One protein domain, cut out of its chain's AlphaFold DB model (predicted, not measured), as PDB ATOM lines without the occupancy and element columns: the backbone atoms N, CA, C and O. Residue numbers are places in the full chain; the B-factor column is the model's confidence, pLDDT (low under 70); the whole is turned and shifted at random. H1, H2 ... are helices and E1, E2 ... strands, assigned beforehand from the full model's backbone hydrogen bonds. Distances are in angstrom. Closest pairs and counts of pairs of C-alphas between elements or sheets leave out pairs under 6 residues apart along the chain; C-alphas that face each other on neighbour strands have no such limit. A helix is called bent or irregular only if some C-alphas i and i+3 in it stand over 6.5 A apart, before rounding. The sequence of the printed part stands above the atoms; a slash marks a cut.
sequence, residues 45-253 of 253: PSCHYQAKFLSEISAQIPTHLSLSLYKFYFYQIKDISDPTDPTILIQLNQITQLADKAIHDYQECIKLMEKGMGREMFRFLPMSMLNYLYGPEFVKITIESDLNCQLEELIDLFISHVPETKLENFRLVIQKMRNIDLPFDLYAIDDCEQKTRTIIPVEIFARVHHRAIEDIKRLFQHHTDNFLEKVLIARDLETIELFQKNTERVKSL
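Overview. This is residues 45 to 253 of the 253 residues of an uncharacterized protein of Candidatus Protochlamydia amoebophila (UniProt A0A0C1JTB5). What is the main shape? The bent helix H1 and the long helix H2 run back alongside each other, and H6 joins H1b and H2 in a bundle of three helices side by side. H7 folds back along H6, H8 packs on H6, H5 crosses H1b and H2, and H3 and the small E1 E2 hairpin lie toward opposite ends. What is it made of? The printed part has 209 residues, with eight named helices and two named strands in the order H1 H2 H3 H4 H5 E1 E2 H6 H7 H8, the sheet E1 - E2 antiparallel and the class mostly helix. The whole is compact, with a radius of gyration of the C-alphas of 19.2 A and spans of 63 by 31 by 29 A.

Arrangement. How do the first helices stand? H1, residues 47 to 77, was assigned as one helix by its hydrogen bonds but is bent: C-alphas 59 and 62 are 6.8 A apart, between arms H1a, residues 47 to 59, and H1b, residues 62 to 77. H2, residues 87 to 121, forms a hairpin with H1b, a shallow tilt of 21 degrees, closest C-alphas Tyr 73 and Ile 95 at 6.5 A. What follows H2? H3, residues 127 to 134, touches H2, closest C-alphas Tyr 134 and Lys 115 at 5.4 A, and the two form a hairpin. H4, residues 151 to 161, only just touches H1a, with 3 pairs of C-alphas within 8 A, the closest Leu 154 and Ile 57 at 7.1 A. H5, residues 168 to 177, touches H2 at a steep tilt of 66 degrees, closest C-alphas Phe 170 and Ala 102 at 4.2 A. How do the strands pair? E1, residues 188 to 191, and E2, residues 196 to 199, form an antiparallel hairpin, with N 189 and O 198 within hydrogen-bond range at 3.0 A. Where are the last helices? H6, residues 202 to 223, touches H1b, closest C-alphas Ala 212 and Tyr 70 at 5.8 A, and H2, closest C-alphas Leu 219 and Asp 100 at 6.0 A. H7, residues 227 to 239, forms a hairpin with H6, closest C-alphas Lys 230 and Gln 221 at 5.8 A; H8, residues 241 to 251, touches H6, closest C-alphas Val 250 and Ala 206 at 5.4 A. Every O i to N i+4 pair is within hydrogen-bond range in H1a, H2, H3, H4, H5, H6 and H8, against 10 of 12 in H1b and 8 of 9 in H7.

Along the chain. Where does H1a begin? Its C-alpha 47 is at (-35.250, 30.228, 51.455). How long are the longer elements? From first to last C-alpha H2 is 51.1 A, H6 31.5 A and H1b 23.2 A. Where does H8 end? Its C-alpha 251 is at (-72.097, 11.102, 28.591).

Size, cuts and confidence. How large is it? The two C-alphas farthest apart, those of Asp 82 and Phe 124, are 63.3 A apart. Is anything cut, long or uncertain? The printed part has no cut, and the link H3 to H4, 16 residues, is long. The mean pLDDT of the printed part is 91.1, and no printed residue is under 70.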
ATOM      1  N   PRO A  45     -32.502  33.715  54.712       83.62
ATOM      2  CA  PRO A  45     -33.513  34.618  54.144       83.62
ATOM      3  C   PRO A  45     -33.908  34.286  52.692       83.62
ATOM      4  O   PRO A  45     -35.073  34.429  52.338       83.62
ATOM      5  N   SER A  46     -32.978  33.780  51.873       81.81
ATOM      6  CA  SER A  46     -33.245  33.358  50.487       81.81
ATOM      7  C   SER A  46     -34.215  32.178  50.382       81.81
ATOM      8  O   SER A  46     -34.882  32.016  49.364       81.81
ATOM      9  N   CYS A  47     -34.338  31.366  51.438       88.75
ATOM     10  CA  CYS A  47     -35.250  30.228  51.455       88.75
ATOM     11  C   CYS A  47     -36.721  30.635  51.355       88.75
ATOM     12  O   CYS A  47     -37.526  29.814  50.935       88.75
ATOM     13  N   HIS A  48     -37.090  31.875  51.691       90.38
ATOM     14  CA  HIS A  48     -38.470  32.325  51.524       90.38
ATOM     15  C   HIS A  48     -38.930  32.215  50.064       90.38
ATOM     16  O   HIS A  48     -39.916  31.538  49.780       90.38
ATOM     17  N   TYR A  49     -38.174  32.805  49.136       89.56
ATOM     18  CA  TYR A  49     -38.519  32.782  47.713       89.56
ATOM     19  C   TYR A  49     -38.382  31.385  47.104       89.56
ATOM     20  O   TYR A  49     -39.191  30.989  46.272       89.56
ATOM     21  N   GLN A  50     -37.412  30.593  47.568       91.44
ATOM     22  CA  GLN A  50     -37.267  29.192  47.158       91.44
ATOM     23  C   GLN A  50     -38.462  28.335  47.606       91.44
ATOM     24  O   GLN A  50     -38.956  27.525  46.825       91.44
ATOM     25  N   ALA A  51     -38.947  28.526  48.839       90.38
ATOM     26  CA  ALA A  51     -40.129  27.841  49.358       90.38
ATOM     27  C   ALA A  51     -41.392  28.249  48.599       90.38
ATOM     28  O   ALA A  51     -42.199  27.386  48.263       90.38
ATOM     29  N   LYS A  52     -41.547  29.549  48.314       89.56
ATOM     30  CA  LYS A  52     -42.665  30.069  47.523       89.56
ATOM     31  C   LYS A  52     -42.681  29.443  46.128       89.56
ATOM     32  O   LYS A  52     -43.673  28.827  45.761       89.56
ATOM     33  N   PHE A  53     -41.556  29.487  45.418       91.38
ATOM     34  CA  PHE A  53     -41.420  28.850  44.109       91.38
ATOM     35  C   PHE A  53     -41.730  27.352  44.144       91.38
ATOM     36  O   PHE A  53     -42.492  26.865  43.315       91.38
ATOM     37  N   LEU A  54     -41.189  26.619  45.123       91.88
ATOM     38  CA  LEU A  54     -41.467  25.192  45.286       91.88
ATOM     39  C   LEU A  54     -42.964  24.930  45.535       91.88
ATOM     40  O   LEU A  54     -43.530  23.992  44.983       91.88
ATOM     41  N   SER A  55     -43.620  25.778  46.328       89.31
ATOM     42  CA  SER A  55     -45.064  25.699  46.549       89.31
ATOM     43  C   SER A  55     -45.855  25.965  45.267       89.31
ATOM     44  O   SER A  55     -46.845  25.283  45.012       89.31
ATOM     45  N   GLU A  56     -45.438  26.941  44.460       90.00
ATOM     46  CA  GLU A  56     -46.097  27.282  43.197       90.00
ATOM     47  C   GLU A  56     -45.971  26.161  42.167       90.00
ATOM     48  O   GLU A  56     -46.983  25.761  41.588       90.00
ATOM     49  N   ILE A  57     -44.770  25.601  41.974       92.12
ATOM     50  CA  ILE A  57     -44.580  24.493  41.028       92.12
ATOM     51  C   ILE A  57     -45.366  23.255  41.465       92.12
ATOM     52  O   ILE A  57     -46.053  22.661  40.637       92.12
ATOM     53  N   SER A  58     -45.354  22.923  42.761       89.38
ATOM     54  CA  SER A  58     -46.086  21.773  43.301       89.38
ATOM     55  C   SER A  58     -47.603  21.940  43.221       89.38
ATOM     56  O   SER A  58     -48.323  20.946  43.183       89.38
ATOM     57  N   ALA A  59     -48.106  23.176  43.184       86.69
ATOM     58  CA  ALA A  59     -49.530  23.449  43.035       86.69
ATOM     59  C   ALA A  59     -49.980  23.489  41.566       86.69
ATOM     60  O   ALA A  59     -51.072  23.026  41.254       86.69
ATOM     61  N   GLN A  60     -49.168  24.054  40.667       90.38
ATOM     62  CA  GLN A  60     -49.605  24.379  39.304       90.38
ATOM     63  C   GLN A  60     -49.163  23.355  38.250       90.38
ATOM     64  O   GLN A  60     -49.934  23.020  37.345       90.38
ATOM     65  N   ILE A  61     -47.933  22.838  38.347       93.31
ATOM     66  CA  ILE A  61     -47.375  21.939  37.326       93.31
ATOM     67  C   ILE A  61     -48.130  20.604  37.237       93.31
ATOM     68  O   ILE A  61     -48.370  20.177  36.108       93.31
ATOM     69  N   PRO A  62     -48.572  19.945  38.330       92.94
ATOM     70  CA  PRO A  62     -49.329  18.695  38.223       92.94
ATOM     71  C   PRO A  62     -50.612  18.845  37.397       92.94
ATOM     72  O   PRO A  62     -50.926  18.013  36.538       92.94
ATOM     73  N   THR A  63     -51.339  19.940  37.617       91.94
ATOM     74  CA  THR A  63     -52.569  20.261  36.890       91.94
ATOM     75  C   THR A  63     -52.273  20.541  35.418       91.94
ATOM     76  O   THR A  63     -52.933  19.993  34.530       91.94
ATOM     77  N   HIS A  64     -51.233  21.324  35.132       93.88
ATOM     78  CA  HIS A  64     -50.806  21.591  33.760       93.88
ATOM     79  C   HIS A  64     -50.314  20.328  33.033       93.88
ATOM     80  O   HIS A  64     -50.635  20.110  31.861       93.88
ATOM     81  N   LEU A  65     -49.581  19.457  33.729       95.56
ATOM     82  CA  LEU A  65     -49.142  18.165  33.215       95.56
ATOM     83  C   LEU A  65     -50.344  17.268  32.909       95.56
ATOM     84  O   LEU A  65     -50.368  16.634  31.861       95.56
ATOM     85  N   SER A  66     -51.371  17.266  33.762       95.31
ATOM     86  CA  SER A  66     -52.616  16.522  33.526       95.31
ATOM     87  C   SER A  66     -53.329  16.991  32.254       95.31
ATOM     88  O   SER A  66     -53.735  16.172  31.429       95.31
ATOM     89  N   LEU A  67     -53.426  18.307  32.041       94.62
ATOM     90  CA  LEU A  67     -53.986  18.884  30.812       94.62
ATOM     91  C   LEU A  67     -53.148  18.532  29.579       94.62
ATOM     92  O   LEU A  67     -53.697  18.151  28.544       94.62
ATOM     93  N   SER A  68     -51.825  18.618  29.694       96.50
ATOM     94  CA  SER A  68     -50.903  18.273  28.611       96.50
ATOM     95  C   SER A  68     -50.985  16.790  28.260       96.50
ATOM     96  O   SER A  68     -51.108  16.443  27.091       96.50
ATOM     97  N   LEU A  69     -51.010  15.900  29.252       97.38
ATOM     98  CA  LEU A  69     -51.212  14.471  29.035       97.38
ATOM     99  C   LEU A  69     -52.556  14.210  28.364       97.38
ATOM    100  O   LEU A  69     -52.602  13.499  27.367       97.38
ATOM    101  N   TYR A  70     -53.636  14.837  28.825       96.56
ATOM    102  CA  TYR A  70     -54.943  14.690  28.191       96.56
ATOM    103  C   TYR A  70     -54.909  15.074  26.703       96.56
ATOM    104  O   TYR A  70     -55.334  14.284  25.863       96.56
ATOM    105  N   LYS A  71     -54.310  16.222  26.355       96.12
ATOM    106  CA  LYS A  71     -54.062  16.624  24.956       96.12
ATOM    107  C   LYS A  71     -53.217  15.590  24.203       96.12
ATOM    108  O   LYS A  71     -53.530  15.241  23.064       96.12
ATOM    109  N   PHE A  72     -52.188  15.048  24.851       96.88
ATOM    110  CA  PHE A  72     -51.268  14.076  24.264       96.88
ATOM    111  C   PHE A  72     -51.969  12.771  23.880       96.88
ATOM    112  O   PHE A  72     -51.703  12.246  22.799       96.88
ATOM    113  N   TYR A  73     -52.914  12.294  24.696       96.62
ATOM    114  CA  TYR A  73     -53.730  11.120  24.376       96.62
ATOM    115  C   TYR A  73     -54.487  11.291  23.054       96.62
ATOM    116  O   TYR A  73     -54.430  10.399  22.211       96.62
ATOM    117  N   PHE A  74     -55.131  12.441  22.829       95.25
ATOM    118  CA  PHE A  74     -55.820  12.721  21.563       95.25
ATOM    119  C   PHE A  74     -54.856  12.944  20.402       95.25
ATOM    120  O   PHE A  74     -55.110  12.483  19.292       95.25
ATOM    121  N   TYR A  75     -53.733  13.620  20.642       94.75
ATOM    122  CA  TYR A  75     -52.755  13.885  19.592       94.75
ATOM    123  C   TYR A  75     -52.173  12.594  19.007       94.75
ATOM    124  O   TYR A  75     -51.950  12.513  17.804       94.75
ATOM    125  N   GLN A  76     -51.902  11.590  19.843       93.12
ATOM    126  CA  GLN A  76     -51.252  10.352  19.400       93.12
ATOM    127  C   GLN A  76     -52.143   9.466  18.521       93.12
ATOM    128  O   GLN A  76     -51.621   8.712  17.710       93.12
ATOM    129  N   ILE A  77     -53.461   9.598  18.640       92.00
ATOM    130  CA  ILE A  77     -54.448   8.779  17.920       92.00
ATOM    131  C   ILE A  77     -55.154   9.532  16.787       92.00
ATOM    132  O   ILE A  77     -56.074   8.986  16.181       92.00
ATOM    133  N   LYS A  78     -54.809  10.807  16.561       90.81
ATOM    134  CA  LYS A  78     -55.593  11.734  15.728       90.81
ATOM    135  C   LYS A  78     -55.803  11.247  14.291       90.81
ATOM    136  O   LYS A  78     -56.786  11.619  13.662       90.81
ATOM    137  N   ASP A  79     -54.901  10.399  13.803       90.00
ATOM    138  CA  ASP A  79     -54.924   9.856  12.443       90.00
ATOM    139  C   ASP A  79     -55.767   8.569  12.315       90.00
ATOM    140  O   ASP A  79     -55.923   8.042  11.213       90.00
ATOM    141  N   ILE A  80     -56.323   8.049  13.415       90.19
ATOM    142  CA  ILE A  80     -57.188   6.865  13.393       90.19
ATOM    143  C   ILE A  80     -58.642   7.294  13.190       90.19
ATOM    144  O   ILE A  80     -59.227   7.980  14.028       90.19
ATOM    145  N   SER A  81     -59.249   6.837  12.093       89.31
ATOM    146  CA  SER A  81     -60.648   7.125  11.755       89.31
ATOM    147  C   SER A  81     -61.614   5.961  12.003       89.31
ATOM    148  O   SER A  81     -62.819   6.185  12.073       89.31
ATOM    149  N   ASP A  82     -61.119   4.724  12.100       90.50
ATOM    150  CA  ASP A  82     -61.947   3.534  12.327       90.50
ATOM    151  C   ASP A  82     -61.976   3.182  13.828       90.50
ATOM    152  O   ASP A  82     -60.943   2.807  14.385       90.50
ATOM    153  N   PRO A  83     -63.136   3.266  14.510       87.31
ATOM    154  CA  PRO A  83     -63.240   2.952  15.937       87.31
ATOM    155  C   PRO A  83     -62.963   1.478  16.267       87.31
ATOM    156  O   PRO A  83     -62.699   1.146  17.429       87.31
ATOM    157  N   THR A  84     -63.019   0.596  15.267       90.50
ATOM    158  CA  THR A  84     -62.718  -0.831  15.401       90.50
ATOM    159  C   THR A  84     -61.244  -1.163  15.174       90.50
ATOM    160  O   THR A  84     -60.845  -2.303  15.417       90.50
ATOM    161  N   ASP A  85     -60.421  -0.177  14.791       90.50
ATOM    162  CA  ASP A  85     -58.995  -0.382  14.553       90.50
ATOM    163  C   ASP A  85     -58.297  -0.861  15.846       90.50
ATOM    164  O   ASP A  85     -58.264  -0.142  16.859       90.50
ATOM    165  N   PRO A  86     -57.710  -2.074  15.855       88.38
ATOM    166  CA  PRO A  86     -57.017  -2.603  17.027       88.38
ATOM    167  C   PRO A  86     -55.797  -1.761  17.431       88.38
ATOM    168  O   PRO A  86     -55.379  -1.800  18.594       88.38
ATOM    169  N   THR A  87     -55.255  -0.961  16.510       91.56
ATOM    170  CA  THR A  87     -54.133  -0.043  16.740       91.56
ATOM    171  C   THR A  87     -54.452   0.988  17.819       91.56
ATOM    172  O   THR A  87     -53.548   1.362  18.566       91.56
ATOM    173  N   ILE A  88     -55.729   1.365  18.003       91.31
ATOM    174  CA  ILE A  88     -56.155   2.289  19.070       91.31
ATOM    175  C   ILE A  88     -55.700   1.779  20.438       91.31
ATOM    176  O   ILE A  88     -55.124   2.526  21.224       91.31
ATOM    177  N   LEU A  89     -55.930   0.497  20.740       90.94
ATOM    178  CA  LEU A  89     -55.578  -0.057  22.048       90.94
ATOM    179  C   LEU A  89     -54.059  -0.128  22.242       90.94
ATOM    180  O   LEU A  89     -53.564   0.130  23.337       90.94
ATOM    181  N   ILE A  90     -53.326  -0.473  21.181       91.94
ATOM    182  CA  ILE A  90     -51.861  -0.545  21.204       91.94
ATOM    183  C   ILE A  90     -51.280   0.839  21.492       91.94
ATOM    184  O   ILE A  90     -50.464   0.973  22.405       91.94
ATOM    185  N   GLN A  91     -51.743   1.864  20.772       93.06
ATOM    186  CA  GLN A  91     -51.311   3.240  20.993       93.06
ATOM    187  C   GLN A  91     -51.694   3.718  22.391       93.06
ATOM    188  O   GLN A  91     -50.828   4.200  23.104       93.06
ATOM    189  N   LEU A  92     -52.933   3.500  22.845       94.69
ATOM    190  CA  LEU A  92     -53.346   3.868  24.204       94.69
ATOM    191  C   LEU A  92     -52.441   3.256  25.276       94.69
ATOM    192  O   LEU A  92     -52.043   3.961  26.195       94.69
ATOM    193  N   ASN A  93     -52.043   1.989  25.142       95.94
ATOM    194  CA  ASN A  93     -51.117   1.365  26.089       95.94
ATOM    195  C   ASN A  93     -49.708   1.982  26.045       95.94
ATOM    196  O   ASN A  93     -49.088   2.158  27.093       95.94
ATOM    197  N   GLN A  94     -49.199   2.324  24.858       95.38
ATOM    198  CA  GLN A  94     -47.914   3.024  24.719       95.38
ATOM    199  C   GLN A  94     -47.976   4.430  25.325       95.38
ATOM    200  O   GLN A  94     -47.051   4.851  26.019       95.38
ATOM    201  N   ILE A  95     -49.090   5.130  25.119       95.88
ATOM    202  CA  ILE A  95     -49.347   6.447  25.695       95.88
ATOM    203  C   ILE A  95     -49.403   6.349  27.223       95.88
ATOM    204  O   ILE A  95     -48.752   7.151  27.888       95.88
ATOM    205  N   THR A  96     -50.075   5.336  27.790       97.19
ATOM    206  CA  THR A  96     -50.080   5.089  29.242       97.19
ATOM    207  C   THR A  96     -48.655   4.938  29.788       97.19
ATOM    208  O   THR A  96     -48.345   5.500  30.831       97.19
ATOM    209  N   GLN A  97     -47.768   4.215  29.093       96.75
ATOM    210  CA  GLN A  97     -46.370   4.045  29.520       96.75
ATOM    211  C   GLN A  97     -45.566   5.350  29.465       96.75
ATOM    212  O   GLN A  97     -44.699   5.578  30.304       96.75
ATOM    213  N   LEU A  98     -45.826   6.208  28.477       96.31
ATOM    214  CA  LEU A  98     -45.190   7.525  28.396       96.31
ATOM    215  C   LEU A  98     -45.719   8.472  29.478       96.31
ATOM    216  O   LEU A  98     -44.933   9.194  30.083       96.31
ATOM    217  N   ALA A  99     -47.025   8.436  29.754       97.50
ATOM    218  CA  ALA A  99     -47.642   9.202  30.830       97.50
ATOM    219  C   ALA A  99     -47.083   8.801  32.202       97.50
ATOM    220  O   ALA A  99     -46.735   9.666  33.001       97.50
ATOM    221  N   ASP A 100     -46.934   7.495  32.434       97.88
ATOM    222  CA  ASP A 100     -46.322   6.919  33.634       97.88
ATOM    223  C   ASP A 100     -44.914   7.483  33.867       97.88
ATOM    224  O   ASP A 100     -44.626   8.038  34.927       97.88
ATOM    225  N   LYS A 101     -44.070   7.453  32.828       97.12
ATOM    226  CA  LYS A 101     -42.718   8.021  32.879       97.12
ATOM    227  C   LYS A 101     -42.713   9.537  33.069       97.12
ATOM    228  O   LYS A 101     -41.918  10.031  33.852       97.12
ATOM    229  N   ALA A 102     -43.586  10.281  32.390       97.12
ATOM    230  CA  ALA A 102     -43.637  11.740  32.509       97.12
ATOM    231  C   ALA A 102     -44.040  12.198  33.921       97.12
ATOM    232  O   ALA A 102     -43.470  13.156  34.443       97.12
ATOM    233  N   ILE A 103     -44.996  11.506  34.549       96.50
ATOM    234  CA  ILE A 103     -45.402  11.771  35.935       96.50
ATOM    235  C   ILE A 103     -44.275  11.383  36.896       96.50
ATOM    236  O   ILE A 103     -43.950  12.159  37.792       96.50
ATOM    237  N   HIS A 104     -43.651  10.221  36.693       95.88
ATOM    238  CA  HIS A 104     -42.512   9.781  37.495       95.88
ATOM    239  C   HIS A 104     -41.333  10.768  37.424       95.88
ATOM    240  O   HIS A 104     -40.816  11.176  38.462       95.88
ATOM    241  N   ASP A 105     -40.951  11.196  36.216       95.62
ATOM    242  CA  ASP A 105     -39.910  12.201  35.972       95.62
ATOM    243  C   ASP A 105     -40.195  13.476  36.785       95.62
ATOM    244  O   ASP A 105     -39.340  13.946  37.536       95.62
ATOM    245  N   TYR A 106     -41.421  14.003  36.706       94.81
ATOM    246  CA  TYR A 106     -41.839  15.170  37.486       94.81
ATOM    247  C   TYR A 106     -41.702  14.948  39.004       94.81
ATOM    248  O   TYR A 106     -41.082  15.766  39.688       94.81
ATOM    249  N   GLN A 107     -42.226  13.835  39.529       93.88
ATOM    250  CA  GLN A 107     -42.218  13.539  40.968       93.88
ATOM    251  C   GLN A 107     -40.796  13.394  41.525       93.88
ATOM    252  O   GLN A 107     -40.480  13.947  42.580       93.88
ATOM    253  N   GLU A 108     -39.908  12.706  40.808       93.31
ATOM    254  CA  GLU A 108     -38.505  12.580  41.214       93.31
ATOM    255  C   GLU A 108     -37.796  13.939  41.242       93.31
ATOM    256  O   GLU A 108     -36.978  14.212  42.126       93.31
ATOM    257  N   CYS A 109     -38.138  14.829  40.315       94.12
ATOM    258  CA  CYS A 109     -37.538  16.154  40.247       94.12
ATOM    259  C   CYS A 109     -38.022  17.069  41.374       94.12
ATOM    260  O   CYS A 109     -37.189  17.720  42.012       94.12
ATOM    261  N   ILE A 110     -39.316  17.048  41.705       93.19
ATOM    262  CA  ILE A 110     -39.842  17.748  42.886       93.19
ATOM    263  C   ILE A 110     -39.147  17.257  44.160       93.19
ATOM    264  O   ILE A 110     -38.638  18.078  44.923       93.19
ATOM    265  N   LYS A 111     -38.987  15.940  44.343       92.69
ATOM    266  CA  LYS A 111     -38.266  15.371  45.498       92.69
ATOM    267  C   LYS A 111     -36.820  15.874  45.598       92.69
ATOM    268  O   LYS A 111     -36.314  16.117  46.696       92.69
ATOM    269  N   LEU A 112     -36.118  16.038  44.476       94.25
ATOM    270  CA  LEU A 112     -34.751  16.582  44.461       94.25
ATOM    271  C   LEU A 112     -34.698  18.071  44.822       94.25
ATOM    272  O   LEU A 112     -33.733  18.510  45.455       94.25
ATOM    273  N   MET A 113     -35.718  18.836  44.436       94.38
ATOM    274  CA  MET A 113     -35.847  20.253  44.778       94.38
ATOM    275  C   MET A 113     -36.221  20.441  46.251       94.38
ATOM    276  O   MET A 113     -35.597  21.254  46.934       94.38
ATOM    277  N   GLU A 114     -37.140  19.630  46.782       92.94
ATOM    278  CA  GLU A 114     -37.476  19.576  48.212       92.94
ATOM    279  C   GLU A 114     -36.244  19.261  49.070       92.94
ATOM    280  O   GLU A 114     -35.985  19.934  50.071       92.94
ATOM    281  N   LYS A 115     -35.425  18.285  48.650       93.75
ATOM    282  CA  LYS A 115     -34.131  17.991  49.289       93.75
ATOM    283  C   LYS A 115     -33.202  19.201  49.265       93.75
ATOM    284  O   LYS A 115     -32.585  19.511  50.283       93.75
ATOM    285  N   GLY A 116     -33.099  19.895  48.132       92.81
ATOM    286  CA  GLY A 116     -32.294  21.111  48.008       92.81
ATOM    287  C   GLY A 116     -32.737  22.212  48.968       92.81
ATOM    288  O   GLY A 116     -31.912  22.778  49.686       92.81
ATOM    289  N   MET A 117     -34.047  22.444  49.041       92.12
ATOM    290  CA  MET A 117     -34.667  23.401  49.952       92.12
ATOM    291  C   MET A 117     -34.410  23.046  51.423       92.12
ATOM    292  O   MET A 117     -33.977  23.892  52.206       92.12
ATOM    293  N   GLY A 118     -34.608  21.780  51.803       91.19
ATOM    294  CA  GLY A 118     -34.310  21.300  53.154       91.19
ATOM    295  C   GLY A 118     -32.844  21.515  53.530       91.19
ATOM    296  O   GLY A 118     -32.537  22.010  54.615       91.19
ATOM    297  N   ARG A 119     -31.917  21.232  52.611       91.88
ATOM    298  CA  ARG A 119     -30.481  21.445  52.843       91.88
ATOM    299  C   ARG A 119     -30.125  22.915  53.051       91.88
ATOM    300  O   ARG A 119     -29.312  23.194  53.928       91.88
ATOM    301  N   GLU A 120     -30.725  23.843  52.308       90.12
ATOM    302  CA  GLU A 120     -30.478  25.281  52.498       90.12
ATOM    303  C   GLU A 120     -31.088  25.794  53.816       90.12
ATOM    304  O   GLU A 120     -30.459  26.562  54.553       90.12
ATOM    305  N   MET A 121     -32.277  25.305  54.180       89.38
ATOM    306  CA  MET A 121     -32.928  25.631  55.453       89.38
ATOM    307  C   MET A 121     -32.081  25.190  56.656       89.38
ATOM    308  O   MET A 121     -31.964  25.914  57.645       89.38
ATOM    309  N   PHE A 122     -31.436  24.026  56.548       88.81
ATOM    310  CA  PHE A 122     -30.602  23.440  57.597       88.81
ATOM    311  C   PHE A 122     -29.100  23.538  57.312       88.81
ATOM    312  O   PHE A 122     -28.320  22.763  57.865       88.81
ATOM    313  N   ARG A 123     -28.660  24.519  56.512       87.69
ATOM    314  CA  ARG A 123     -27.250  24.698  56.095       87.69
ATOM    315  C   ARG A 123     -26.240  24.838  57.238       87.69
ATOM    316  O   ARG A 123     -25.036  24.745  57.029       87.69
ATOM    317  N   PHE A 124     -26.728  25.083  58.450       85.50
ATOM    318  CA  PHE A 124     -25.934  25.123  59.672       85.50
ATOM    319  C   PHE A 124     -25.543  23.742  60.218       85.50
ATOM    320  O   PHE A 124     -24.708  23.658  61.119       85.50
ATOM    321  N   LEU A 125     -26.151  22.663  59.720       88.75
ATOM    322  CA  LEU A 125     -25.760  21.301  60.054       88.75
ATOM    323  C   LEU A 125     -24.498  20.892  59.276       88.75
ATOM    324  O   LEU A 125     -24.300  21.320  58.138       88.75
ATOM    325  N   PRO A 126     -23.652  20.012  59.841       92.00
ATOM    326  CA  PRO A 126     -22.528  19.441  59.112       92.00
ATOM    327  C   PRO A 126     -22.970  18.708  57.840       92.00
ATOM    328  O   PRO A 126     -23.995  18.024  57.822       92.00
ATOM    329  N   MET A 127     -22.134  18.753  56.799       91.81
ATOM    330  CA  MET A 127     -22.410  18.115  55.505       91.81
ATOM    331  C   MET A 127     -22.716  16.612  55.620       91.81
ATOM    332  O   MET A 127     -23.559  16.097  54.891       91.81
ATOM    333  N   SER A 128     -22.074  15.905  56.557       92.69
ATOM    334  CA  SER A 128     -22.347  14.487  56.822       92.69
ATOM    335  C   SER A 128     -23.784  14.242  57.292       92.69
ATOM    336  O   SER A 128     -24.412  13.287  56.842       92.69
ATOM    337  N   MET A 129     -24.330  15.123  58.138       92.56
ATOM    338  CA  MET A 129     -25.724  15.052  58.586       92.56
ATOM    339  C   MET A 129     -26.688  15.418  57.461       92.56
ATOM    340  O   MET A 129     -27.683  14.726  57.269       92.56
ATOM    341  N   LEU A 130     -26.378  16.453  56.677       92.69
ATOM    342  CA  LEU A 130     -27.195  16.821  55.519       92.69
ATOM    343  C   LEU A 130     -27.267  15.685  54.493       92.69
ATOM    344  O   LEU A 130     -28.342  15.388  53.984       92.69
ATOM    345  N   ASN A 131     -26.148  15.009  54.229       93.69
ATOM    346  CA  ASN A 131     -26.115  13.850  53.337       93.69
ATOM    347  C   ASN A 131     -26.869  12.645  53.909       93.69
ATOM    348  O   ASN A 131     -27.484  11.915  53.142       93.69
ATOM    349  N   TYR A 132     -26.844  12.443  55.228       92.75
ATOM    350  CA  TYR A 132     -27.629  11.395  55.878       92.75
ATOM    351  C   TYR A 132     -29.142  11.658  55.776       92.75
ATOM    352  O   TYR A 132     -29.898  10.743  55.475       92.75
ATOM    353  N   LEU A 133     -29.580  12.904  55.996       91.81
ATOM    354  CA  LEU A 133     -31.002  13.268  56.021       91.81
ATOM    355  C   LEU A 133     -31.613  13.441  54.624       91.81
ATOM    356  O   LEU A 133     -32.733  13.004  54.388       91.81
ATOM    357  N   TYR A 134     -30.887  14.085  53.709       91.88
ATOM    358  CA  TYR A 134     -31.410  14.496  52.399       91.88
ATOM    359  C   TYR A 134     -30.773  13.751  51.223       91.88
ATOM    360  O   TYR A 134     -31.189  13.931  50.082       91.88
ATOM    361  N   GLY A 135     -29.772  12.907  51.479       92.06
ATOM    362  CA  GLY A 135     -28.980  12.268  50.434       92.06
ATOM    363  C   GLY A 135     -27.950  13.215  49.799       92.06
ATOM    364  O   GLY A 135     -27.944  14.419  50.069       92.06
ATOM    365  N   PRO A 136     -27.035  12.676  48.975       90.38
ATOM    366  CA  PRO A 136     -25.999  13.461  48.305       90.38
ATOM    367  C   PRO A 136     -26.493  14.169  47.034       90.38
ATOM    368  O   PRO A 136     -25.882  15.149  46.618       90.38
ATOM    369  N   GLU A 137     -27.576  13.686  46.421       93.19
ATOM    370  CA  GLU A 137     -28.138  14.232  45.185       93.19
ATOM    371  C   GLU A 137     -29.317  15.166  45.489       93.19
ATOM    372  O   GLU A 137     -30.269  14.777  46.169       93.19
ATOM    373  N   PHE A 138     -29.245  16.399  44.987       93.75
ATOM    374  CA  PHE A 138     -30.270  17.427  45.156       93.75
ATOM    375  C   PHE A 138     -30.148  18.496  44.065       93.75
ATOM    376  O   PHE A 138     -29.094  18.643  43.443       93.75
ATOM    377  N   VAL A 139     -31.214  19.271  43.871       92.88
ATOM    378  CA  VAL A 139     -31.226  20.444  42.988       92.88
ATOM    379  C   VAL A 139     -31.065  21.707  43.828       92.88
ATOM    380  O   VAL A 139     -31.791  21.908  44.797       92.88
ATOM    381  N   LYS A 140     -30.114  22.575  43.470       89.94
ATOM    382  CA  LYS A 140     -29.966  23.884  44.115       89.94
ATOM    383  C   LYS A 140     -30.912  24.888  43.453       89.94
ATOM    384  O   LYS A 140     -30.772  25.162  42.269       89.94
ATOM    385  N   ILE A 141     -31.823  25.464  44.234       88.75
ATOM    386  CA  ILE A 141     -32.753  26.503  43.775       88.75
ATOM    387  C   ILE A 141     -32.088  27.876  43.956       88.75
ATOM    388  O   ILE A 141     -31.622  28.195  45.051       88.75
ATOM    389  N   THR A 142     -32.020  28.698  42.906       85.12
ATOM    390  CA  THR A 142     -31.306  29.995  42.920       85.12
ATOM    391  C   THR A 142     -32.242  31.177  42.690       85.12
ATOM    392  O   THR A 142     -31.988  32.026  41.843       85.12
ATOM    393  N   ILE A 143     -33.346  31.220  43.433       83.69
ATOM    394  CA  ILE A 143     -34.336  32.296  43.341       83.69
ATOM    395  C   ILE A 143     -34.089  33.285  44.477       83.69
ATOM    396  O   ILE A 143     -34.098  32.909  45.649       83.69
ATOM    397  N   GLU A 144     -33.820  34.537  44.109       74.69
ATOM    398  CA  GLU A 144     -33.362  35.586  45.032       74.69
ATOM    399  C   GLU A 144     -34.398  36.697  45.261       74.69
ATOM    400  O   GLU A 144     -34.225  37.517  46.160       74.69
ATOM    401  N   SER A 145     -35.482  36.708  44.487       77.25
ATOM    402  CA  SER A 145     -36.573  37.675  44.593       77.25
ATOM    403  C   SER A 145     -37.911  37.015  44.305       77.25
ATOM    404  O   SER A 145     -37.958  35.896  43.790       77.25
ATOM    405  N   ASP A 146     -38.993  37.731  44.605       73.88
ATOM    406  CA  ASP A 146     -40.327  37.245  44.295       73.88
ATOM    407  C   ASP A 146     -40.496  37.009  42.788       73.88
ATOM    408  O   ASP A 146     -40.077  37.833  41.967       73.88
ATOM    409  N   LEU A 147     -41.082  35.867  42.440       75.19
ATOM    410  CA  LEU A 147     -41.374  35.479  41.069       75.19
ATOM    411  C   LEU A 147     -42.849  35.742  40.815       75.19
ATOM    412  O   LEU A 147     -43.708  34.944  41.165       75.19
ATOM    413  N   ASN A 148     -43.141  36.865  40.171       79.38
ATOM    414  CA  ASN A 148     -44.447  37.072  39.563       79.38
ATOM    415  C   ASN A 148     -44.347  36.698  38.085       79.38
ATOM    416  O   ASN A 148     -44.171  37.566  37.230       79.38
ATOM    417  N   CYS A 149     -44.346  35.394  37.819       82.81
ATOM    418  CA  CYS A 149     -44.176  34.847  36.479       82.81
ATOM    419  C   CYS A 149     -45.431  34.094  36.036       82.81
ATOM    420  O   CYS A 149     -46.203  33.593  36.858       82.81
ATOM    421  N   GLN A 150     -45.662  34.056  34.727       89.38
ATOM    422  CA  GLN A 150     -46.763  33.275  34.162       89.38
ATOM    423  C   GLN A 150     -46.472  31.774  34.283       89.38
ATOM    424  O   GLN A 150     -45.324  31.368  34.457       89.38
ATOM    425  N   LEU A 151     -47.500  30.931  34.167       88.44
ATOM    426  CA  LEU A 151     -47.354  29.478  34.303       88.44
ATOM    427  C   LEU A 151     -46.304  28.903  33.341       88.44
ATOM    428  O   LEU A 151     -45.517  28.038  33.715       88.44
ATOM    429  N   GLU A 152     -46.259  29.393  32.107       89.69
ATOM    430  CA  GLU A 152     -45.273  28.981  31.114       89.69
ATOM    431  C   GLU A 152     -43.843  29.320  31.547       89.69
ATOM    432  O   GLU A 152     -42.946  28.489  31.430       89.69
ATOM    433  N   GLU A 153     -43.638  30.519  32.092       90.75
ATOM    434  CA  GLU A 153     -42.344  30.953  32.621       90.75
ATOM    435  C   GLU A 153     -41.958  30.131  33.856       90.75
ATOM    436  O   GLU A 153     -40.804  29.730  33.994       90.75
ATOM    437  N   LEU A 154     -42.927  29.810  34.720       91.12
ATOM    438  CA  LEU A 154     -42.738  28.951  35.885       91.12
ATOM    439  C   LEU A 154     -42.280  27.541  35.477       91.12
ATOM    440  O   LEU A 154     -41.369  26.977  36.088       91.12
ATOM    441  N   ILE A 155     -42.878  26.979  34.425       92.50
ATOM    442  CA  ILE A 155     -42.500  25.678  33.860       92.50
ATOM    443  C   ILE A 155     -41.096  25.736  33.256       92.50
ATOM    444  O   ILE A 155     -40.280  24.853  33.523       92.50
ATOM    445  N   ASP A 156     -40.796  26.770  32.470       91.88
ATOM    446  CA  ASP A 156     -39.477  26.950  31.863       91.88
ATOM    447  C   ASP A 156     -38.397  27.111  32.958       91.88
ATOM    448  O   ASP A 156     -37.322  26.502  32.881       91.88
ATOM    449  N   LEU A 157     -38.709  27.822  34.049       91.44
ATOM    450  CA  LEU A 157     -37.857  27.922  35.237       91.44
ATOM    451  C   LEU A 157     -37.669  26.572  35.931       91.44
ATOM    452  O   LEU A 157     -36.530  26.219  36.241       91.44
ATOM    453  N   PHE A 158     -38.736  25.803  36.156       92.44
ATOM    454  CA  PHE A 158     -38.642  24.453  36.717       92.44
ATOM    455  C   PHE A 158     -37.707  23.570  35.880       92.44
ATOM    456  O   PHE A 158     -36.758  22.997  36.415       92.44
ATOM    457  N   ILE A 159     -37.909  23.538  34.560       92.25
ATOM    458  CA  ILE A 159     -37.082  22.758  33.633       92.25
ATOM    459  C   ILE A 159     -35.613  23.199  33.696       92.25
ATOM    460  O   ILE A 159     -34.729  22.348  33.658       92.25
ATOM    461  N   SER A 160     -35.335  24.501  33.826       90.75
ATOM    462  CA  SER A 160     -33.961  25.025  33.871       90.75
ATOM    463  C   SER A 160     -33.173  24.631  35.129       90.75
ATOM    464  O   SER A 160     -31.946  24.542  35.081       90.75
ATOM    465  N   HIS A 161     -33.853  24.377  36.252       89.25
ATOM    466  CA  HIS A 161     -33.197  24.020  37.515       89.25
ATOM    467  C   HIS A 161     -32.841  22.534  37.604       89.25
ATOM    468  O   HIS A 161     -32.008  22.137  38.422       89.25
ATOM    469  N   VAL A 162     -33.477  21.699  36.792       89.62
ATOM    470  CA  VAL A 162     -33.414  20.247  36.916       89.62
ATOM    471  C   VAL A 162     -32.557  19.658  35.788       89.62
ATOM    472  O   VAL A 162     -32.642  20.118  34.650       89.62
ATOM    473  N   PRO A 163     -31.730  18.624  36.048       86.12
ATOM    474  CA  PRO A 163     -30.948  17.982  34.995       86.12
ATOM    475  C   PRO A 163     -31.836  17.452  33.866       86.12
ATOM    476  O   PRO A 163     -32.800  16.732  34.122       86.12
ATOM    477  N   GLU A 164     -31.472  17.738  32.611       83.31
ATOM    478  CA  GLU A 164     -32.288  17.353  31.447       83.31
ATOM    479  C   GLU A 164     -32.581  15.848  31.405       83.31
ATOM    480  O   GLU A 164     -33.690  15.435  31.077       83.31
ATOM    481  N   THR A 165     -31.610  15.031  31.821       84.56
ATOM    482  CA  THR A 165     -31.710  13.566  31.863       84.56
ATOM    483  C   THR A 165     -32.766  13.041  32.837       84.56
ATOM    484  O   THR A 165     -33.066  11.855  32.800       84.56
ATOM    485  N   LYS A 166     -33.292  13.878  33.742       88.06
ATOM    486  CA  LYS A 166     -34.331  13.497  34.713       88.06
ATOM    487  C   LYS A 166     -35.743  13.934  34.314       88.06
ATOM    488  O   LYS A 166     -36.689  13.570  34.999       88.06
ATOM    489  N   LEU A 167     -35.889  14.697  33.227       90.12
ATOM    490  CA  LEU A 167     -37.172  15.248  32.769       90.12
ATOM    491  C   LEU A 167     -37.486  14.911  31.307       90.12
ATOM    492  O   LEU A 167     -38.261  15.624  30.676       90.12
ATOM    493  N   GLU A 168     -36.885  13.870  30.736       93.00
ATOM    494  CA  GLU A 168     -37.001  13.578  29.303       93.00
ATOM    495  C   GLU A 168     -38.466  13.462  28.846       93.00
ATOM    496  O   GLU A 168     -38.886  14.152  27.914       93.00
ATOM    497  N   ASN A 169     -39.273  12.651  29.538       95.12
ATOM    498  CA  ASN A 169     -40.656  12.392  29.136       95.12
ATOM    499  C   ASN A 169     -41.572  13.550  29.532       95.12
ATOM    500  O   ASN A 169     -42.468  13.918  28.771       95.12
ATOM    501  N   PHE A 170     -41.319  14.160  30.692       95.31
ATOM    502  CA  PHE A 170     -42.018  15.372  31.111       95.31
ATOM    503  C   PHE A 170     -41.857  16.489  30.070       95.31
ATOM    504  O   PHE A 170     -42.848  17.015  29.564       95.31
ATOM    505  N   ARG A 171     -40.616  16.805  29.680       92.38
ATOM    506  CA  ARG A 171     -40.315  17.832  28.669       92.38
ATOM    507  C   ARG A 171     -40.949  17.493  27.334       92.38
ATOM    508  O   ARG A 171     -41.558  18.373  26.734       92.38
ATOM    509  N   LEU A 172     -40.855  16.235  26.898       92.50
ATOM    510  CA  LEU A 172     -41.480  15.778  25.659       92.50
ATOM    511  C   LEU A 172     -42.982  16.091  25.641       92.50
ATOM    512  O   LEU A 172     -43.474  16.655  24.666       92.50
ATOM    513  N   VAL A 173     -43.706  15.733  26.705       95.12
ATOM    514  CA  VAL A 173     -45.155  15.955  26.792       95.12
ATOM    515  C   VAL A 173     -45.472  17.447  26.832       95.12
ATOM    516  O   VAL A 173     -46.248  17.920  26.003       95.12
ATOM    517  N   ILE A 174     -44.857  18.191  27.752       93.94
ATOM    518  CA  ILE A 174     -45.130  19.619  27.945       93.94
ATOM    519  C   ILE A 174     -44.835  20.421  26.675       93.94
ATOM    520  O   ILE A 174     -45.682  21.175  26.199       93.94
ATOM    521  N   GLN A 175     -43.657  20.230  26.080       91.06
ATOM    522  CA  GLN A 175     -43.244  21.006  24.912       91.06
ATOM    523  C   GLN A 175     -44.099  20.676  23.691       91.06
ATOM    524  O   GLN A 175     -44.528  21.583  22.982       91.06
ATOM    525  N   LYS A 176     -44.397  19.392  23.463       91.62
ATOM    526  CA  LYS A 176     -45.194  18.979  22.306       91.62
ATOM    527  C   LYS A 176     -46.633  19.477  22.392       91.62
ATOM    528  O   LYS A 176     -47.231  19.766  21.364       91.62
ATOM    529  N   MET A 177     -47.194  19.566  23.596       95.38
ATOM    530  CA  MET A 177     -48.595  19.946  23.801       95.38
ATOM    531  C   MET A 177     -48.816  21.453  23.922       95.38
ATOM    532  O   MET A 177     -49.968  21.885  23.955       95.38
ATOM    533  N   ARG A 178     -47.745  22.256  23.918       91.38
ATOM    534  CA  ARG A 178     -47.811  23.723  24.014       91.38
ATOM    535  C   ARG A 178     -48.638  24.362  22.893       91.38
ATOM    536  O   ARG A 178     -49.348  25.325  23.150       91.38
ATOM    537  N   ASN A 179     -48.575  23.800  21.683       92.19
ATOM    538  CA  ASN A 179     -49.272  24.308  20.493       92.19
ATOM    539  C   ASN A 179     -50.512  23.483  20.117       92.19
ATOM    540  O   ASN A 179     -51.063  23.660  19.032       92.19
ATOM    541  N   ILE A 180     -50.916  22.546  20.975       95.31
ATOM    542  CA  ILE A 180     -52.046  21.656  20.720       95.31
ATOM    543  C   ILE A 180     -53.226  22.101  21.559       95.31
ATOM    544  O   ILE A 180     -53.112  22.179  22.779       95.31
ATOM    545  N   ASP A 181     -54.377  22.291  20.927       93.00
ATOM    546  CA  ASP A 181     -55.616  22.657  21.598       93.00
ATOM    547  C   ASP A 181     -56.735  21.647  21.359       93.00
ATOM    548  O   ASP A 181     -56.824  20.976  20.331       93.00
ATOM    549  N   LEU A 182     -57.602  21.534  22.366       91.31
ATOM    550  CA  LEU A 182     -58.812  20.723  22.325       91.31
ATOM    551  C   LEU A 182     -60.019  21.662  22.412       91.31
ATOM    552  O   LEU A 182     -60.353  22.101  23.517       91.31
ATOM    553  N   PRO A 183     -60.660  22.005  21.281       88.44
ATOM    554  CA  PRO A 183     -61.841  22.859  21.281       88.44
ATOM    555  C   PRO A 183     -62.974  22.274  22.134       88.44
ATOM    556  O   PRO A 183     -63.294  21.084  22.078       88.44
ATOM    557  N   PHE A 184     -63.616  23.142  22.917       81.50
ATOM    558  CA  PHE A 184     -64.664  22.760  23.869       81.50
ATOM    559  C   PHE A 184     -65.937  22.229  23.194       81.50
ATOM    560  O   PHE A 184     -66.659  21.411  23.761       81.50
ATOM    561  N   ASP A 185     -66.223  22.695  21.986       82.31
ATOM    562  CA  ASP A 185     -67.464  22.476  21.245       82.31
ATOM    563  C   ASP A 185     -67.326  21.454  20.109       82.31
ATOM    564  O   ASP A 185     -68.326  21.065  19.509       82.31
ATOM    565  N   LEU A 186     -66.111  20.969  19.839       85.62
ATOM    566  CA  LEU A 186     -65.835  20.048  18.737       85.62
ATOM    567  C   LEU A 186     -65.127  18.774  19.206       85.62
ATOM    568  O   LEU A 186     -64.255  18.798  20.078       85.62
ATOM    569  N   TYR A 187     -65.458  17.649  18.571       91.19
ATOM    570  CA  TYR A 187     -64.668  16.416  18.637       91.19
ATOM    571  C   TYR A 187     -63.447  16.563  17.730       91.19
ATOM    572  O   TYR A 187     -63.385  15.988  16.648       91.19
ATOM    573  N   ALA A 188     -62.519  17.431  18.114       91.94
ATOM    574  CA  ALA A 188     -61.380  17.773  17.283       91.94
ATOM    575  C   ALA A 188     -60.137  18.058  18.118       91.94
ATOM    576  O   ALA A 188     -60.218  18.278  19.326       91.94
ATOM    577  N   ILE A 189     -59.003  18.071  17.430       94.25
ATOM    578  CA  ILE A 189     -57.734  18.590  17.918       94.25
ATOM    579  C   ILE A 189     -57.225  19.638  16.931       94.25
ATOM    580  O   ILE A 189     -57.230  19.410  15.716       94.25
ATOM    581  N   ASP A 190     -56.805  20.775  17.469       94.12
ATOM    582  CA  ASP A 190     -56.228  21.880  16.720       94.12
ATOM    583  C   ASP A 190     -54.717  21.895  16.969       94.12
ATOM    584  O   ASP A 190     -54.259  21.976  18.107       94.12
ATOM    585  N   ASP A 191     -53.936  21.774  15.901       93.94
ATOM    586  CA  ASP A 191     -52.489  21.963  15.918       93.94
ATOM    587  C   ASP A 191     -52.205  23.383  15.425       93.94
ATOM    588  O   ASP A 191     -52.237  23.672  14.224       93.94
ATOM    589  N   CYS A 192     -51.996  24.294  16.372       91.38
ATOM    590  CA  CYS A 192     -51.849  25.724  16.111       91.38
ATOM    591  C   CYS A 192     -50.567  26.041  15.332       91.38
ATOM    592  O   CYS A 192     -50.530  27.007  14.566       91.38
ATOM    593  N   GLU A 193     -49.531  25.215  15.487       91.31
ATOM    594  CA  GLU A 193     -48.265  25.362  14.774       91.31
ATOM    595  C   GLU A 193     -48.413  24.950  13.308       91.31
ATOM    596  O   GLU A 193     -48.020  25.690  12.403       91.31
ATOM    597  N   GLN A 194     -49.058  23.808  13.057       91.00
ATOM    598  CA  GLN A 194     -49.327  23.328  11.700       91.00
ATOM    599  C   GLN A 194     -50.531  24.021  11.050       91.00
ATOM    600  O   GLN A 194     -50.739  23.886   9.842       91.00
ATOM    601  N   LYS A 195     -51.317  24.773  11.830       91.56
ATOM    602  CA  LYS A 195     -52.606  25.361  11.434       91.56
ATOM    603  C   LYS A 195     -53.564  24.306  10.881       91.56
ATOM    604  O   LYS A 195     -54.287  24.557   9.915       91.56
ATOM    605  N   THR A 196     -53.549  23.118  11.479       93.75
ATOM    606  CA  THR A 196     -54.400  21.999  11.075       93.75
ATOM    607  C   THR A 196     -55.435  21.700  12.148       93.75
ATOM    608  O   THR A 196     -55.172  21.795  13.342       93.75
ATOM    609  N   ARG A 197     -56.633  21.327  11.699       95.19
ATOM    610  CA  ARG A 197     -57.707  20.812  12.546       95.19
ATOM    611  C   ARG A 197     -58.003  19.388  12.126       95.19
ATOM    612  O   ARG A 197     -58.290  19.145  10.955       95.19
ATOM    613  N   THR A 198     -57.976  18.470  13.082       94.75
ATOM    614  CA  THR A 198     -58.292  17.059  12.845       94.75
ATOM    615  C   THR A 198     -59.566  16.701  13.589       94.75
ATOM    616  O   THR A 198     -59.625  16.838  14.810       94.75
ATOM    617  N   ILE A 199     -60.595  16.273  12.855       94.75
ATOM    618  CA  ILE A 199     -61.844  15.781  13.444       94.75
ATOM    619  C   ILE A 199     -61.629  14.344  13.907       94.75
ATOM    620  O   ILE A 199     -61.151  13.508  13.146       94.75
ATOM    621  N   ILE A 200     -62.016  14.068  15.144       93.81
ATOM    622  CA  ILE A 200     -61.914  12.759  15.774       93.81
ATOM    623  C   ILE A 200     -63.313  12.137  15.775       93.81
ATOM    624  O   ILE A 200     -64.256  12.781  16.247       93.81
ATOM    625  N   PRO A 201     -63.479  10.899  15.276       94.31
ATOM    626  CA  PRO A 201     -64.737  10.177  15.400       94.31
ATOM    627  C   PRO A 201     -65.201  10.120  16.853       94.31
ATOM    628  O   PRO A 201     -64.406   9.943  17.777       94.31
ATOM    629  N   VAL A 202     -66.503  10.266  17.050       93.38
ATOM    630  CA  VAL A 202     -67.116  10.457  18.365       93.38
ATOM    631  C   VAL A 202     -66.842   9.272  19.300       93.38
ATOM    632  O   VAL A 202     -66.498   9.460  20.466       93.38
ATOM    633  N   GLU A 203     -66.895   8.053  18.772       93.44
ATOM    634  CA  GLU A 203     -66.629   6.812  19.499       93.44
ATOM    635  C   GLU A 203     -65.157   6.706  19.925       93.44
ATOM    636  O   GLU A 203     -64.854   6.290  21.047       93.44
ATOM    637  N   ILE A 204     -64.235   7.124  19.050       94.50
ATOM    638  CA  ILE A 204     -62.802   7.188  19.366       94.50
ATOM    639  C   ILE A 204     -62.575   8.242  20.446       94.50
ATOM    640  O   ILE A 204     -61.906   7.965  21.441       94.50
ATOM    641  N   PHE A 205     -63.188   9.419  20.294       94.75
ATOM    642  CA  PHE A 205     -63.073  10.497  21.262       94.75
ATOM    643  C   PHE A 205     -63.525  10.045  22.655       94.75
ATOM    644  O   PHE A 205     -62.788  10.218  23.625       94.75
ATOM    645  N   ALA A 206     -64.706   9.430  22.755       93.88
ATOM    646  CA  ALA A 206     -65.258   8.919  24.005       93.88
ATOM    647  C   ALA A 206     -64.337   7.888  24.668       93.88
ATOM    648  O   ALA A 206     -64.013   7.995  25.854       93.88
ATOM    649  N   ARG A 207     -63.854   6.914  23.888       94.44
ATOM    650  CA  ARG A 207     -62.942   5.873  24.372       94.44
ATOM    651  C   ARG A 207     -61.653   6.460  24.943       94.44
ATOM    652  O   ARG A 207     -61.153   5.994  25.966       94.44
ATOM    653  N   VAL A 208     -61.121   7.481  24.287       95.88
ATOM    654  CA  VAL A 208     -59.834   8.089  24.638       95.88
ATOM    655  C   VAL A 208     -59.986   9.029  25.812       95.88
ATOM    656  O   VAL A 208     -59.154   8.989  26.710       95.88
ATOM    657  N   HIS A 209     -61.083   9.786  25.866       95.19
ATOM    658  CA  HIS A 209     -61.460  10.570  27.033       95.19
ATOM    659  C   HIS A 209     -61.506   9.694  28.292       95.19
ATOM    660  O   HIS A 209     -60.802   9.982  29.259       95.19
ATOM    661  N   HIS A 210     -62.270   8.595  28.267       94.38
ATOM    662  CA  HIS A 210     -62.368   7.693  29.416       94.38
ATOM    663  C   HIS A 210     -61.007   7.138  29.828       94.38
ATOM    664  O   HIS A 210     -60.650   7.198  31.005       94.38
ATOM    665  N   ARG A 211     -60.220   6.661  28.855       95.50
ATOM    666  CA  ARG A 211     -58.900   6.101  29.135       95.50
ATOM    667  C   ARG A 211     -57.934   7.140  29.705       95.50
ATOM    668  O   ARG A 211     -57.237   6.833  30.664       95.50
ATOM    669  N   ALA A 212     -57.898   8.347  29.144       96.62
ATOM    670  CA  ALA A 212     -57.005   9.412  29.590       96.62
ATOM    671  C   ALA A 212     -57.326   9.854  31.025       96.62
ATOM    672  O   ALA A 212     -56.420   9.938  31.848       96.62
ATOM    673  N   ILE A 213     -58.606  10.081  31.349       95.56
ATOM    674  CA  ILE A 213     -59.029  10.470  32.703       95.56
ATOM    675  C   ILE A 213     -58.672   9.382  33.724       95.56
ATOM    676  O   ILE A 213     -58.119   9.688  34.783       95.56
ATOM    677  N   GLU A 214     -58.959   8.117  33.407       95.12
ATOM    678  CA  GLU A 214     -58.659   6.991  34.293       95.12
ATOM    679  C   GLU A 214     -57.151   6.822  34.508       95.12
ATOM    680  O   GLU A 214     -56.698   6.716  35.650       95.12
ATOM    681  N   ASP A 215     -56.366   6.839  33.428       97.06
ATOM    682  CA  ASP A 215     -54.918   6.693  33.507       97.06
ATOM    683  C   ASP A 215     -54.282   7.843  34.287       97.06
ATOM    684  O   ASP A 215     -53.541   7.575  35.225       97.06
ATOM    685  N   ILE A 216     -54.589   9.105  33.969       95.94
ATOM    686  CA  ILE A 216     -53.995  10.261  34.658       95.94
ATOM    687  C   ILE A 216     -54.285  10.183  36.161       95.94
ATOM    688  O   ILE A 216     -53.361  10.257  36.975       95.94
ATOM    689  N   LYS A 217     -55.547   9.941  36.543       94.31
ATOM    690  CA  LYS A 217     -55.944   9.805  37.953       94.31
ATOM    691  C   LYS A 217     -55.178   8.677  38.647       94.31
ATOM    692  O   LYS A 217     -54.629   8.880  39.728       94.31
ATOM    693  N   ARG A 218     -55.121   7.495  38.027       95.81
ATOM    694  CA  ARG A 218     -54.445   6.309  38.577       95.81
ATOM    695  C   ARG A 218     -52.932   6.506  38.696       95.81
ATOM    696  O   ARG A 218     -52.348   6.108  39.700       95.81
ATOM    697  N   LEU A 219     -52.297   7.095  37.688       96.19
ATOM    698  CA  LEU A 219     -50.846   7.267  37.632       96.19
ATOM    699  C   LEU A 219     -50.359   8.294  38.661       96.19
ATOM    700  O   LEU A 219     -49.415   8.005  39.393       96.19
ATOM    701  N   PHE A 220     -51.044   9.432  38.817       93.88
ATOM    702  CA  PHE A 220     -50.741  10.366  39.910       93.88
ATOM    703  C   PHE A 220     -50.985   9.733  41.286       93.88
ATOM    704  O   PHE A 220     -50.173   9.881  42.194       93.88
ATOM    705  N   GLN A 221     -52.052   8.941  41.455       91.62
ATOM    706  CA  GLN A 221     -52.255   8.198  42.706       91.62
ATOM    707  C   GLN A 221     -51.102   7.237  43.032       91.62
ATOM    708  O   GLN A 221     -50.829   7.024  44.218       91.62
ATOM    709  N   HIS A 222     -50.463   6.666  42.009       92.38
ATOM    710  CA  HIS A 222     -49.363   5.719  42.152       92.38
ATOM    711  C   HIS A 222     -48.028   6.393  42.492       92.38
ATOM    712  O   HIS A 222     -47.344   5.923  43.396       92.38
ATOM    713  N   HIS A 223     -47.674   7.478  41.797       90.88
ATOM    714  CA  HIS A 223     -46.346   8.105  41.907       90.88
ATOM    715  C   HIS A 223     -46.239   9.202  42.956       90.88
ATOM    716  O   HIS A 223     -45.150   9.475  43.458       90.88
ATOM    717  N   THR A 224     -47.348   9.857  43.277       87.81
ATOM    718  CA  THR A 224     -47.351  10.941  44.250       87.81
ATOM    719  C   THR A 224     -47.397  10.358  45.660       87.81
ATOM    720  O   THR A 224     -48.216   9.491  45.951       87.81
ATOM    721  N   ASP A 225     -46.570  10.846  46.578       84.50
ATOM    722  CA  ASP A 225     -46.665  10.473  48.001       84.50
ATOM    723  C   ASP A 225     -47.589  11.436  48.772       84.50
ATOM    724  O   ASP A 225     -48.227  11.069  49.761       84.50
ATOM    725  N   ASN A 226     -47.725  12.667  48.275       82.19
ATOM    726  CA  ASN A 226     -48.509  13.737  48.878       82.19
ATOM    727  C   ASN A 226     -50.026  13.532  48.694       82.19
ATOM    728  O   ASN A 226     -50.562  13.583  47.586       82.19
ATOM    729  N   PHE A 227     -50.749  13.348  49.803       81.38
ATOM    730  CA  PHE A 227     -52.206  13.194  49.789       81.38
ATOM    731  C   PHE A 227     -52.935  14.417  49.214       81.38
ATOM    732  O   PHE A 227     -53.895  14.249  48.463       81.38
ATOM    733  N   LEU A 228     -52.486  15.634  49.539       80.00
ATOM    734  CA  LEU A 228     -53.130  16.859  49.062       80.00
ATOM    735  C   LEU A 228     -53.030  16.970  47.545       80.00
ATOM    736  O   LEU A 228     -54.027  17.259  46.897       80.00
ATOM    737  N   GLU A 229     -51.869  16.661  46.973       83.19
ATOM    738  CA  GLU A 229     -51.683  16.664  45.521       83.19
ATOM    739  C   GLU A 229     -52.590  15.631  44.833       83.19
ATOM    740  O   GLU A 229     -53.261  15.962  43.859       83.19
ATOM    741  N   LYS A 230     -52.730  14.415  45.386       86.56
ATOM    742  CA  LYS A 230     -53.681  13.414  44.856       86.56
ATOM    743  C   LYS A 230     -55.120  13.925  44.842       86.56
ATOM    744  O   LYS A 230     -55.849  13.686  43.881       86.56
ATOM    745  N   VAL A 231     -55.537  14.592  45.920       85.56
ATOM    746  CA  VAL A 231     -56.880  15.177  46.037       85.56
ATOM    747  C   VAL A 231     -57.056  16.322  45.046       85.56
ATOM    748  O   VAL A 231     -58.096  16.389  44.395       85.56
ATOM    749  N   LEU A 232     -56.047  17.184  44.898       86.44
ATOM    750  CA  LEU A 232     -56.063  18.295  43.949       86.44
ATOM    751  C   LEU A 232     -56.191  17.792  42.512       86.44
ATOM    752  O   LEU A 232     -57.114  18.211  41.829       86.44
ATOM    753  N   ILE A 233     -55.369  16.827  42.086       89.00
ATOM    754  CA  ILE A 233     -55.465  16.243  40.741       89.00
ATOM    755  C   ILE A 233     -56.836  15.612  40.499       89.00
ATOM    756  O   ILE A 233     -57.462  15.861  39.471       89.00
ATOM    757  N   ALA A 234     -57.332  14.806  41.443       87.25
ATOM    758  CA  ALA A 234     -58.640  14.176  41.297       87.25
ATOM    759  C   ALA A 234     -59.763  15.216  41.175       87.25
ATOM    760  O   ALA A 234     -60.629  15.069  40.316       87.25
ATOM    761  N   ARG A 235     -59.721  16.271  41.997       89.38
ATOM    762  CA  ARG A 235     -60.671  17.384  41.934       89.38
ATOM    763  C   ARG A 235     -60.556  18.119  40.606       89.38
ATOM    764  O   ARG A 235     -61.568  18.351  39.964       89.38
ATOM    765  N   ASP A 236     -59.350  18.453  40.171       90.12
ATOM    766  CA  ASP A 236     -59.119  19.242  38.965       90.12
ATOM    767  C   ASP A 236     -59.618  18.517  37.704       90.12
ATOM    768  O   ASP A 236     -60.238  19.151  36.849       90.12
ATOM    769  N   LEU A 237     -59.467  17.188  37.629       89.56
ATOM    770  CA  LEU A 237     -60.073  16.355  36.576       89.56
ATOM    771  C   LEU A 237     -61.615  16.404  36.570       89.56
ATOM    772  O   LEU A 237     -62.232  16.136  35.541       89.56
ATOM    773  N   GLU A 238     -62.242  16.743  37.695       88.69
ATOM    774  CA  GLU A 238     -63.696  16.854  37.856       88.69
ATOM    775  C   GLU A 238     -64.198  18.307  37.761       88.69
ATOM    776  O   GLU A 238     -65.374  18.527  37.463       88.69
ATOM    777  N   THR A 239     -63.340  19.305  38.011       88.12
ATOM    778  CA  THR A 239     -63.740  20.718  38.145       88.12
ATOM    779  C   THR A 239     -63.240  21.642  37.047       88.12
ATOM    780  O   THR A 239     -63.839  22.694  36.844       88.12
ATOM    781  N   ILE A 240     -62.158  21.304  36.343       90.00
ATOM    782  CA  ILE A 240     -61.684  22.150  35.242       90.00
ATOM    783  C   ILE A 240     -62.665  22.052  34.073       90.00
ATOM    784  O   ILE A 240     -63.022  20.962  33.621       90.00
ATOM    785  N   GLU A 241     -63.051  23.217  33.550       90.50
ATOM    786  CA  GLU A 241     -64.084  23.384  32.522       90.50
ATOM    787  C   GLU A 241     -63.873  22.472  31.303       90.50
ATOM    788  O   GLU A 241     -64.823  21.875  30.798       90.50
ATOM    789  N   LEU A 242     -62.622  22.307  30.858       89.31
ATOM    790  CA  LEU A 242     -62.286  21.429  29.735       89.31
ATOM    791  C   LEU A 242     -62.687  19.973  29.991       89.31
ATOM    792  O   LEU A 242     -63.258  19.328  29.109       89.31
ATOM    793  N   PHE A 243     -62.385  19.437  31.175       90.81
ATOM    794  CA  PHE A 243     -62.725  18.057  31.510       90.81
ATOM    795  C   PHE A 243     -64.220  17.901  31.752       90.81
ATOM    796  O   PHE A 243     -64.803  16.926  31.277       90.81
ATOM    797  N   GLN A 244     -64.855  18.871  32.414       90.94
ATOM    798  CA  GLN A 244     -66.299  18.873  32.648       90.94
ATOM    799  C   GLN A 244     -67.085  18.831  31.340       90.94
ATOM    800  O   GLN A 244     -67.851  17.892  31.118       90.94
ATOM    801  N   LYS A 245     -66.824  19.777  30.431       89.81
ATOM    802  CA  LYS A 245     -67.517  19.853  29.138       89.81
ATOM    803  C   LYS A 245     -67.314  18.594  28.303       89.81
ATOM    804  O   LYS A 245     -68.266  18.071  27.729       89.81
ATOM    805  N   ASN A 246     -66.091  18.063  28.261       90.25
ATOM    806  CA  ASN A 246     -65.824  16.822  27.536       90.25
ATOM    807  C   ASN A 246     -66.499  15.608  28.188       90.25
ATOM    808  O   ASN A 246     -66.999  14.745  27.473       90.25
ATOM    809  N   THR A 247     -66.572  15.560  29.518       90.75
ATOM    810  CA  THR A 247     -67.282  14.505  30.253       90.75
ATOM    811  C   THR A 247     -68.781  14.548  29.962       90.75
ATOM    812  O   THR A 247     -69.384  13.513  29.690       90.75
ATOM    813  N   GLU A 248     -69.399  15.728  30.003       90.12
ATOM    814  CA  GLU A 248     -70.815  15.923  29.659       90.12
ATOM    815  C   GLU A 248     -71.098  15.507  28.217       90.12
ATOM    816  O   GLU A 248     -72.042  14.762  27.954       90.12
ATOM    817  N   ARG A 249     -70.225  15.924  27.297       87.19
ATOM    818  CA  ARG A 249     -70.316  15.582  25.882       87.19
ATOM    819  C   ARG A 249     -70.245  14.074  25.658       87.19
ATOM    820  O   ARG A 249     -71.092  13.529  24.961       87.19
ATOM    821  N   VAL A 250     -69.302  13.385  26.299       89.75
ATOM    822  CA  VAL A 250     -69.167  11.924  26.190       89.75
ATOM    823  C   VAL A 250     -70.339  11.180  26.842       89.75
ATOM    824  O   VAL A 250     -70.773  10.169  26.309       89.75
ATOM    825  N   LYS A 251     -70.903  11.686  27.946       89.19
ATOM    826  CA  LYS A 251     -72.097  11.102  28.591       89.19
ATOM    827  C   LYS A 251     -73.379  11.231  27.765       89.19
ATOM    828  O   LYS A 251     -74.350  10.546  28.067       89.19
ATOM    829  N   SER A 252     -73.409  12.144  26.795       78.94
ATOM    830  CA  SER A 252     -74.571  12.377  25.929       78.94
ATOM    831  C   SER A 252     -74.658  11.429  24.723       78.94
ATOM    832  O   SER A 252     -75.610  11.531  23.949       78.94
ATOM    833  N   LEU A 253     -73.673  10.533  24.574       79.94
ATOM    834  CA  LEU A 253     -73.557   9.512  23.528       79.94
ATOM    835  C   LEU A 253     -74.210   8.194  23.953       79.94
ATOM    836  O   LEU A 253     -74.851   7.567  23.081       79.94
TER     837      LEU A 253